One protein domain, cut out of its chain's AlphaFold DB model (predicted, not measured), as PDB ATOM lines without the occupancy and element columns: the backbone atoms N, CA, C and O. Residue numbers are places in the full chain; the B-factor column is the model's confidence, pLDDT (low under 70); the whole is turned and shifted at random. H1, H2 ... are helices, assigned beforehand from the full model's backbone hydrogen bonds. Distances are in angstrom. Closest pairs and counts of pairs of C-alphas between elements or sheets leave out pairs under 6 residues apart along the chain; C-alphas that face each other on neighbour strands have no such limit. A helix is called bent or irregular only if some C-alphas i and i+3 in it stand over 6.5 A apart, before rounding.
ATOM      1  N   GLY A   4      88.351  38.537 170.717       92.81
ATOM      2  CA  GLY A   4      88.943  37.253 171.094       92.81
ATOM      3  C   GLY A   4      88.011  36.062 170.850       92.81
ATOM      4  O   GLY A   4      88.429  35.080 170.245       92.81
ATOM      5  N   ASN A   5      86.733  36.163 171.227       94.19
ATOM      6  CA  ASN A   5      85.768  35.077 171.012       94.19
ATOM      7  C   ASN A   5      85.484  34.851 169.520       94.19
ATOM      8  O   ASN A   5      85.290  33.715 169.093       94.19
ATOM      9  N   LEU A   6      85.471  35.926 168.726       94.44
ATOM     10  CA  LEU A   6      85.275  35.845 167.279       94.44
ATOM     11  C   LEU A   6      86.493  35.220 166.580       94.44
ATOM     12  O   LEU A   6      86.330  34.353 165.722       94.44
ATOM     13  N   ALA A   7      87.706  35.600 166.991       95.44
ATOM     14  CA  ALA A   7      88.946  35.006 166.500       95.44
ATOM     15  C   ALA A   7      89.038  33.513 166.851       95.44
ATOM     16  O   ALA A   7      89.344  32.697 165.983       95.44
ATOM     17  N   LEU A   8      88.703  33.141 168.092       95.38
ATOM     18  CA  LEU A   8      88.670  31.744 168.529       95.38
ATOM     19  C   LEU A   8      87.686  30.918 167.695       95.38
ATOM     20  O   LEU A   8      88.045  29.852 167.198       95.38
ATOM     21  N   ALA A   9      86.466  31.423 167.494       95.12
ATOM     22  CA  ALA A   9      85.472  30.752 166.661       95.12
ATOM     23  C   ALA A   9      85.978  30.557 165.221       95.12
ATOM     24  O   ALA A   9      85.845  29.467 164.666       95.12
ATOM     25  N   GLY A  10      86.621  31.579 164.645       96.88
ATOM     26  CA  GLY A  10      87.240  31.494 163.322       96.88
ATOM     27  C   GLY A  10      88.330  30.423 163.237       96.88
ATOM     28  O   GLY A  10      88.328  29.624 162.300       96.88
ATOM     29  N   ILE A  11      89.212  30.346 164.236       97.31
ATOM     30  CA  ILE A  11      90.263  29.319 164.311       97.31
ATOM     31  C   ILE A  11      89.651  27.917 164.391       97.31
ATOM     32  O   ILE A  11      90.095  27.025 163.670       97.31
ATOM     33  N   CYS A  12      88.605  27.721 165.199       96.12
ATOM     34  CA  CYS A  12      87.915  26.433 165.285       96.12
ATOM     35  C   CYS A  12      87.320  26.008 163.934       96.12
ATOM     36  O   CYS A  12      87.472  24.854 163.533       96.12
ATOM     37  N   VAL A  13      86.682  26.929 163.207       97.38
ATOM     38  CA  VAL A  13      86.124  26.639 161.875       97.38
ATOM     39  C   VAL A  13      87.231  26.287 160.882       97.38
ATOM     40  O   VAL A  13      87.123  25.279 160.185       97.38
ATOM     41  N   LEU A  14      88.314  27.066 160.840       98.00
ATOM     42  CA  LEU A  14      89.455  26.793 159.959       98.00
ATOM     43  C   LEU A  14      90.100  25.440 160.259       98.00
ATOM     44  O   LEU A  14      90.410  24.695 159.330       98.00
ATOM     45  N   ALA A  15      90.254  25.095 161.538       96.56
ATOM     46  CA  ALA A  15      90.782  23.801 161.951       96.56
ATOM     47  C   ALA A  15      89.904  22.641 161.451       96.56
ATOM     48  O   ALA A  15      90.432  21.657 160.932       96.56
ATOM     49  N   LEU A  16      88.574  22.768 161.536       95.88
ATOM     50  CA  LEU A  16      87.640  21.757 161.027       95.88
ATOM     51  C   LEU A  16      87.695  21.627 159.501       95.88
ATOM     52  O   LEU A  16      87.737  20.511 158.982       95.88
ATOM     53  N   VAL A  17      87.738  22.750 158.778       98.06
ATOM     54  CA  VAL A  17      87.874  22.753 157.313       98.06
ATOM     55  C   VAL A  17      89.185  22.085 156.896       98.06
ATOM     56  O   VAL A  17      89.188  21.215 156.026       98.06
ATOM     57  N   TYR A  18      90.292  22.438 157.550       97.56
ATOM     58  CA  TYR A  18      91.605  21.858 157.277       97.56
ATOM     59  C   TYR A  18      91.648  20.353 157.565       97.56
ATOM     60  O   TYR A  18      92.140  19.582 156.740       97.56
ATOM     61  N   ALA A  19      91.058  19.910 158.679       96.19
ATOM     62  CA  ALA A  19      90.902  18.488 158.976       96.19
ATOM     63  C   ALA A  19      90.111  17.761 157.872       96.19
ATOM     64  O   ALA A  19      90.499  16.668 157.456       96.19
ATOM     65  N   GLY A  20      89.058  18.389 157.339       97.19
ATOM     66  CA  GLY A  20      88.312  17.878 156.187       97.19
ATOM     67  C   GLY A  20      89.181  17.698 154.937       97.19
ATOM     68  O   GLY A  20      89.123  16.646 154.301       97.19
ATOM     69  N   PHE A  21      90.038  18.673 154.617       98.19
ATOM     70  CA  PHE A  21      90.986  18.562 153.500       98.19
ATOM     71  C   PHE A  21      92.011  17.444 153.697       98.19
ATOM     72  O   PHE A  21      92.293  16.726 152.739       98.19
ATOM     73  N   ILE A  22      92.535  17.254 154.912       97.44
ATOM     74  CA  ILE A  22      93.446  16.137 155.215       97.44
ATOM     75  C   ILE A  22      92.752  14.805 154.935       97.44
ATOM     76  O   ILE A  22      93.295  13.965 154.218       97.44
ATOM     77  N   VAL A  23      91.543  14.614 155.468       97.50
ATOM     78  CA  VAL A  23      90.781  13.373 155.269       97.50
ATOM     79  C   VAL A  23      90.481  13.154 153.785       97.50
ATOM     80  O   VAL A  23      90.718  12.061 153.276       97.50
ATOM     81  N   GLY A  24      90.034  14.190 153.069       97.88
ATOM     82  CA  GLY A  24      89.790  14.122 151.627       97.88
ATOM     83  C   GLY A  24      91.047  13.786 150.821       97.88
ATOM     84  O   GLY A  24      91.001  12.930 149.941       97.88
ATOM     85  N   GLY A  25      92.186  14.395 151.160       97.94
ATOM     86  CA  GLY A  25      93.478  14.112 150.534       97.94
ATOM     87  C   GLY A  25      93.945  12.675 150.769       97.94
ATOM     88  O   GLY A  25      94.413  12.021 149.839       97.94
ATOM     89  N   LEU A  26      93.755  12.144 151.980       97.94
ATOM     90  CA  LEU A  26      94.060  10.747 152.291       97.94
ATOM     91  C   LEU A  26      93.146   9.777 151.527       97.94
ATOM     92  O   LEU A  26      93.628   8.774 151.010       97.94
ATOM     93  N   ILE A  27      91.852  10.078 151.401       97.50
ATOM     94  CA  ILE A  27      90.930   9.263 150.593       97.50
ATOM     95  C   ILE A  27      91.344   9.286 149.113       97.50
ATOM     96  O   ILE A  27      91.363   8.240 148.467       97.50
ATOM     97  N   ALA A  28      91.720  10.455 148.584       97.94
ATOM     98  CA  ALA A  28      92.179  10.598 147.204       97.94
ATOM     99  C   ALA A  28      93.496   9.846 146.929       97.94
ATOM    100  O   ALA A  28      93.708   9.366 145.819       97.94
ATOM    101  N   ALA A  29      94.358   9.690 147.938       97.38
ATOM    102  CA  ALA A  29      95.629   8.967 147.858       97.38
ATOM    103  C   ALA A  29      95.486   7.431 147.958       97.38
ATOM    104  O   ALA A  29      96.401   6.740 148.420       97.38
ATOM    105  N   TRP A  30      94.337   6.873 147.575       93.88
ATOM    106  CA  TRP A  30      94.079   5.435 147.645       93.88
ATOM    107  C   TRP A  30      95.063   4.617 146.782       93.88
ATOM    108  O   TRP A  30      95.330   5.002 145.643       93.88
ATOM    109  N   PRO A  31      95.549   3.447 147.256       95.12
ATOM    110  CA  PRO A  31      95.354   2.836 148.582       95.12
ATOM    111  C   PRO A  31      96.303   3.316 149.694       95.12
ATOM    112  O   PRO A  31      96.094   2.975 150.856       95.12
ATOM    113  N   TRP A  32      97.346   4.093 149.396       96.12
ATOM    114  CA  TRP A  32      98.358   4.483 150.393       96.12
ATOM    115  C   TRP A  32      97.792   5.321 151.546       96.12
ATOM    116  O   TRP A  32      98.251   5.203 152.685       96.12
ATOM    117  N   GLY A  33      96.746   6.107 151.290       96.06
ATOM    118  CA  GLY A  33      96.079   6.910 152.314       96.06
ATOM    119  C   GLY A  33      95.385   6.117 153.428       96.06
ATOM    120  O   GLY A  33      95.097   6.694 154.477       96.06
ATOM    121  N   ILE A  34      95.181   4.801 153.268       97.31
ATOM    122  CA  ILE A  34      94.597   3.927 154.305       97.31
ATOM    123  C   ILE A  34      95.404   3.992 155.602       97.31
ATOM    124  O   ILE A  34      94.823   4.075 156.681       97.31
ATOM    125  N   ILE A  35      96.737   3.989 155.507       97.25
ATOM    126  CA  ILE A  35      97.611   4.041 156.687       97.25
ATOM    127  C   ILE A  35      97.383   5.356 157.441       97.25
ATOM    128  O   ILE A  35      97.207   5.352 158.659       97.25
ATOM    129  N   GLY A  36      97.312   6.476 156.717       95.62
ATOM    130  CA  GLY A  36      97.030   7.783 157.310       95.62
ATOM    131  C   GLY A  36      95.648   7.845 157.962       95.62
ATOM    132  O   GLY A  36      95.528   8.326 159.088       95.62
ATOM    133  N   LEU A  37      94.617   7.303 157.306       96.81
ATOM    134  CA  LEU A  37      93.261   7.235 157.863       96.81
ATOM    135  C   LEU A  37      93.193   6.350 159.111       96.81
ATOM    136  O   LEU A  37      92.504   6.706 160.064       96.81
ATOM    137  N   ALA A  38      93.924   5.234 159.141       97.69
ATOM    138  CA  ALA A  38      93.986   4.359 160.306       97.69
ATOM    139  C   ALA A  38      94.626   5.067 161.510       97.69
ATOM    140  O   ALA A  38      94.069   5.040 162.608       97.69
ATOM    141  N   VAL A  39      95.753   5.756 161.301       97.38
ATOM    142  CA  VAL A  39      96.429   6.529 162.358       97.38
ATOM    143  C   VAL A  39      95.545   7.675 162.854       97.38
ATOM    144  O   VAL A  39      95.364   7.839 164.062       97.38
ATOM    145  N   LEU A  40      94.950   8.444 161.939       96.56
ATOM    146  CA  LEU A  40      94.082   9.572 162.285       96.56
ATOM    147  C   LEU A  40      92.811   9.102 163.003       96.56
ATOM    148  O   LEU A  40      92.414   9.697 164.004       96.56
ATOM    149  N   GLY A  41      92.211   8.001 162.548       96.94
ATOM    150  CA  GLY A  41      91.062   7.373 163.193       96.94
ATOM    151  C   GLY A  41      91.384   6.874 164.601       96.94
ATOM    152  O   GLY A  41      90.610   7.117 165.528       96.94
ATOM    153  N   PHE A  42      92.548   6.248 164.795       97.94
ATOM    154  CA  PHE A  42      93.007   5.824 166.119       97.94
ATOM    155  C   PHE A  42      93.207   7.016 167.063       97.94
ATOM    156  O   PHE A  42      92.744   6.988 168.206       97.94
ATOM    157  N   PHE A  43      93.820   8.098 166.579       97.25
ATOM    158  CA  PHE A  43      93.983   9.316 167.369       97.25
ATOM    159  C   PHE A  43      92.634   9.949 167.736       97.25
ATOM    160  O   PHE A  43      92.404  10.270 168.902       97.25
ATOM    161  N   ALA A  44      91.714  10.077 166.776       95.75
ATOM    162  CA  ALA A  44      90.374  10.608 167.018       95.75
ATOM    163  C   ALA A  44      89.598   9.763 168.043       95.75
ATOM    164  O   ALA A  44      88.919  10.312 168.913       95.75
ATOM    165  N   PHE A  45      89.743   8.437 167.983       97.81
ATOM    166  CA  PHE A  45      89.164   7.518 168.959       97.81
ATOM    167  C   PHE A  45      89.713   7.756 170.371       97.81
ATOM    168  O   PHE A  45      88.929   7.937 171.307       97.81
ATOM    169  N   LEU A  46      91.041   7.804 170.534       98.06
ATOM    170  CA  LEU A  46      91.671   8.060 171.833       98.06
ATOM    171  C   LEU A  46      91.285   9.430 172.390       98.06
ATOM    172  O   LEU A  46      90.905   9.543 173.556       98.06
ATOM    173  N   PHE A  47      91.330  10.465 171.553       96.31
ATOM    174  CA  PHE A  47      90.947  11.814 171.946       96.31
ATOM    175  C   PHE A  47      89.484  11.873 172.403       96.31
ATOM    176  O   PHE A  47      89.187  12.394 173.480       96.31
ATOM    177  N   GLY A  48      88.571  11.259 171.645       97.25
ATOM    178  CA  GLY A  48      87.164  11.146 172.023       97.25
ATOM    179  C   GLY A  48      86.956  10.375 173.332       97.25
ATOM    180  O   GLY A  48      86.116  10.764 174.148       97.25
ATOM    181  N   ALA A  49      87.739   9.322 173.576       96.88
ATOM    182  CA  ALA A  49      87.692   8.568 174.827       96.88
ATOM    183  C   ALA A  49      88.108   9.430 176.031       96.88
ATOM    184  O   ALA A  49      87.400   9.443 177.042       96.88
ATOM    185  N   VAL A  50      89.193  10.198 175.903       96.62
ATOM    186  CA  VAL A  50      89.666  11.117 176.952       96.62
ATOM    187  C   VAL A  50      88.648  12.226 177.216       96.62
ATOM    188  O   VAL A  50      88.304  12.476 178.373       96.62
ATOM    189  N   LEU A  51      88.095  12.851 176.170       95.69
ATOM    190  CA  LEU A  51      87.039  13.859 176.329       95.69
ATOM    191  C   LEU A  51      85.823  13.285 177.061       95.69
ATOM    192  O   LEU A  51      85.295  13.906 177.982       95.69
ATOM    193  N   ARG A  52      85.398  12.072 176.700       95.19
ATOM    194  CA  ARG A  52      84.277  11.398 177.361       95.19
ATOM    195  C   ARG A  52      84.558  11.107 178.834       95.19
ATOM    196  O   ARG A  52      83.633  11.201 179.642       95.19
ATOM    197  N   GLN A  53      85.789  10.735 179.180       94.56
ATOM    198  CA  GLN A  53      86.203  10.539 180.571       94.56
ATOM    199  C   GLN A  53      86.138  11.855 181.351       94.56
ATOM    200  O   GLN A  53      85.513  11.888 182.408       94.56
ATOM    201  N   ARG A  54      86.681  12.945 180.793       92.56
ATOM    202  CA  ARG A  54      86.640  14.281 181.411       92.56
ATOM    203  C   ARG A  54      85.219  14.791 181.625       92.56
ATOM    204  O   ARG A  54      84.860  15.128 182.744       92.56
ATOM    205  N   LEU A  55      84.361  14.722 180.607       91.06
ATOM    206  CA  LEU A  55      82.955  15.148 180.716       91.06
ATOM    207  C   LEU A  55      82.154  14.370 181.778       91.06
ATOM    208  O   LEU A  55      81.104  14.824 182.230       91.06
ATOM    209  N   ARG A  56      82.608  13.168 182.150       92.75
ATOM    210  CA  ARG A  56      81.961  12.321 183.160       92.75
ATOM    211  C   ARG A  56      82.660  12.359 184.515       92.75
ATOM    212  O   ARG A  56      82.140  11.734 185.443       92.75
ATOM    213  N   ASN A  57      83.766  13.084 184.654       92.81
ATOM    214  CA  ASN A  57      84.524  13.140 185.891       92.81
ATOM    215  C   ASN A  57      83.667  13.786 187.004       92.81
ATOM    216  O   ASN A  57      83.201  14.918 186.850       92.81
ATOM    217  N   PRO A  58      83.342  13.060 188.091       87.12
ATOM    218  CA  PRO A  58      82.579  13.625 189.201       87.12
ATOM    219  C   PRO A  58      83.371  14.691 189.964       87.12
ATOM    220  O   PRO A  58      82.760  15.618 190.482       87.12
ATOM    221  N   GLU A  59      84.700  14.582 189.992       86.25
ATOM    222  CA  GLU A  59      85.579  15.535 190.666       86.25
ATOM    223  C   GLU A  59      85.589  16.889 189.941       86.25
ATOM    224  O   GLU A  59      85.340  17.912 190.571       86.25
ATOM    225  N   ASP A  60      85.741  16.896 188.609       84.44
ATOM    226  CA  ASP A  60      85.669  18.132 187.809       84.44
ATOM    227  C   ASP A  60      84.311  18.839 188.030       84.44
ATOM    228  O   ASP A  60      84.252  20.048 188.246       84.44
ATOM    229  N   ARG A  61      83.208  18.072 188.107       85.06
ATOM    230  CA  ARG A  61      81.867  18.609 188.413       85.06
ATOM    231  C   ARG A  61      81.710  19.128 189.840       85.06
ATOM    232  O   ARG A  61      80.881  20.009 190.060       85.06
ATOM    233  N   TYR A  62      82.420  18.548 190.804       86.38
ATOM    234  CA  TYR A  62      82.422  19.021 192.185       86.38
ATOM    235  C   TYR A  62      83.120  20.379 192.267       86.38
ATOM    236  O   TYR A  62      82.523  21.330 192.767       86.38
ATOM    237  N   TYR A  63      84.317  20.503 191.683       85.69
ATOM    238  CA  TYR A  63      85.042  21.773 191.656       85.69
ATOM    239  C   TYR A  63      84.263  22.868 190.915       85.69
ATOM    240  O   TYR A  63      84.128  23.957 191.455       85.69
ATOM    241  N   GLU A  64      83.651  22.575 189.762       83.69
ATOM    242  CA  GLU A  64      82.821  23.553 189.033       83.69
ATOM    243  C   GLU A  64      81.599  24.058 189.827       83.69
ATOM    244  O   GLU A  64      81.127  25.174 189.600       83.69
ATOM    245  N   ARG A  65      81.031  23.233 190.719       83.00
ATOM    246  CA  ARG A  65      79.806  23.574 191.466       83.00
ATOM    247  C   ARG A  65      80.078  24.203 192.824       83.00
ATOM    248  O   ARG A  65      79.349  25.114 193.217       83.00
ATOM    249  N   GLU A  66      81.051  23.671 193.553       84.69
ATOM    250  CA  GLU A  66      81.276  24.002 194.962       84.69
ATOM    251  C   GLU A  66      82.438  24.969 195.170       84.69
ATOM    252  O   GLU A  66      82.421  25.742 196.129       84.69
ATOM    253  N   VAL A  67      83.409  24.993 194.256       78.69
ATOM    254  CA  VAL A  67      84.541  25.916 194.320       78.69
ATOM    255  C   VAL A  67      84.307  27.041 193.318       78.69
ATOM    256  O   VAL A  67      84.561  26.915 192.126       78.69
TER     257      VAL A  67
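What this domain is: This is residues 4 to 67 of the 69 residues of the protein "Membrane protein implicated in regulation of membrane protease activity" of Parvularcula dongshanensis (UniProt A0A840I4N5). Two long helices, H1 and H2, meet near their ends as an open V, a helical hairpin whose arms spread away from each other, and a short third helix, H3, turns off at an angle beyond the far end of H2. The V is narrow at the turn between H1 and H2 and empty between its arms: residues 4 to 21, in H1, stand free, and so do residues 42 to 67, which take in residues 42 to 56 of H2 and the whole of H3. The printed part has 64 residues with three named helices, in the order H1, H2, H3, and no named strand; its class is all helix. The whole is extended, with a radius of gyration of the C-alphas of 17.0 A, and flat, spanning 53 by 29 by 8 A.

How they stand to each other: Begin with the longest helix, H1, residues 4 to 28, and look at its residues 23 to 27, which alone touch the next helix. That helix is H2, residues 33 to 56, and it touches H1 with residues 33 to 37 alone. The closest C-alphas of the two are those of Leu 26 and Gly 33, 4.3 A apart. H1 and H2 form a helical hairpin: they run opposite ways at a steep tilt of 37 degrees, only just past shallow. Their centres are 16.6 A apart. Move along H2 to its other end to find H3, residues 58 to 66, close to H2 but not clearly touching it; their closest C-alphas, those of Arg 54 and Asp 60, are 7.5 A apart. H2 and H3 run the same way at a steep tilt of 49 degrees. H1 and H3 are apart. In H1, H2 and H3, every O i to N i+4 pair is within hydrogen-bond range.

Where its parts are: Find C-alpha 4 at (88.943, 37.253, 171.094); from there H1 runs 35.9 A to C-alpha 28 at (92.179, 10.598, 147.204). After the four residues between them, H2 begins at C-alpha 33 and covers 34.4 A to C-alpha 56. H3 begins at Pro 58 and ends 11.9 A away at C-alpha 66, at (81.276, 24.002, 194.962). None of the three helices is bent or irregular.

The domain as a whole: Look at Pro 31 and Glu 66 for the two C-alphas farthest apart, 52.9 A. The first and last printed C-alphas, those of Gly 4 and Val 67, are 26.2 A apart. The printed part has no cut. The links from H1 to H2, of 4 residues, and from H2 to H3, of 1 residue, are both tight. The mean pLDDT of the printed part is 94.4, and no printed residue is under 70; H3 has a mean of 85, beside 97 for H1 and 96 for H2.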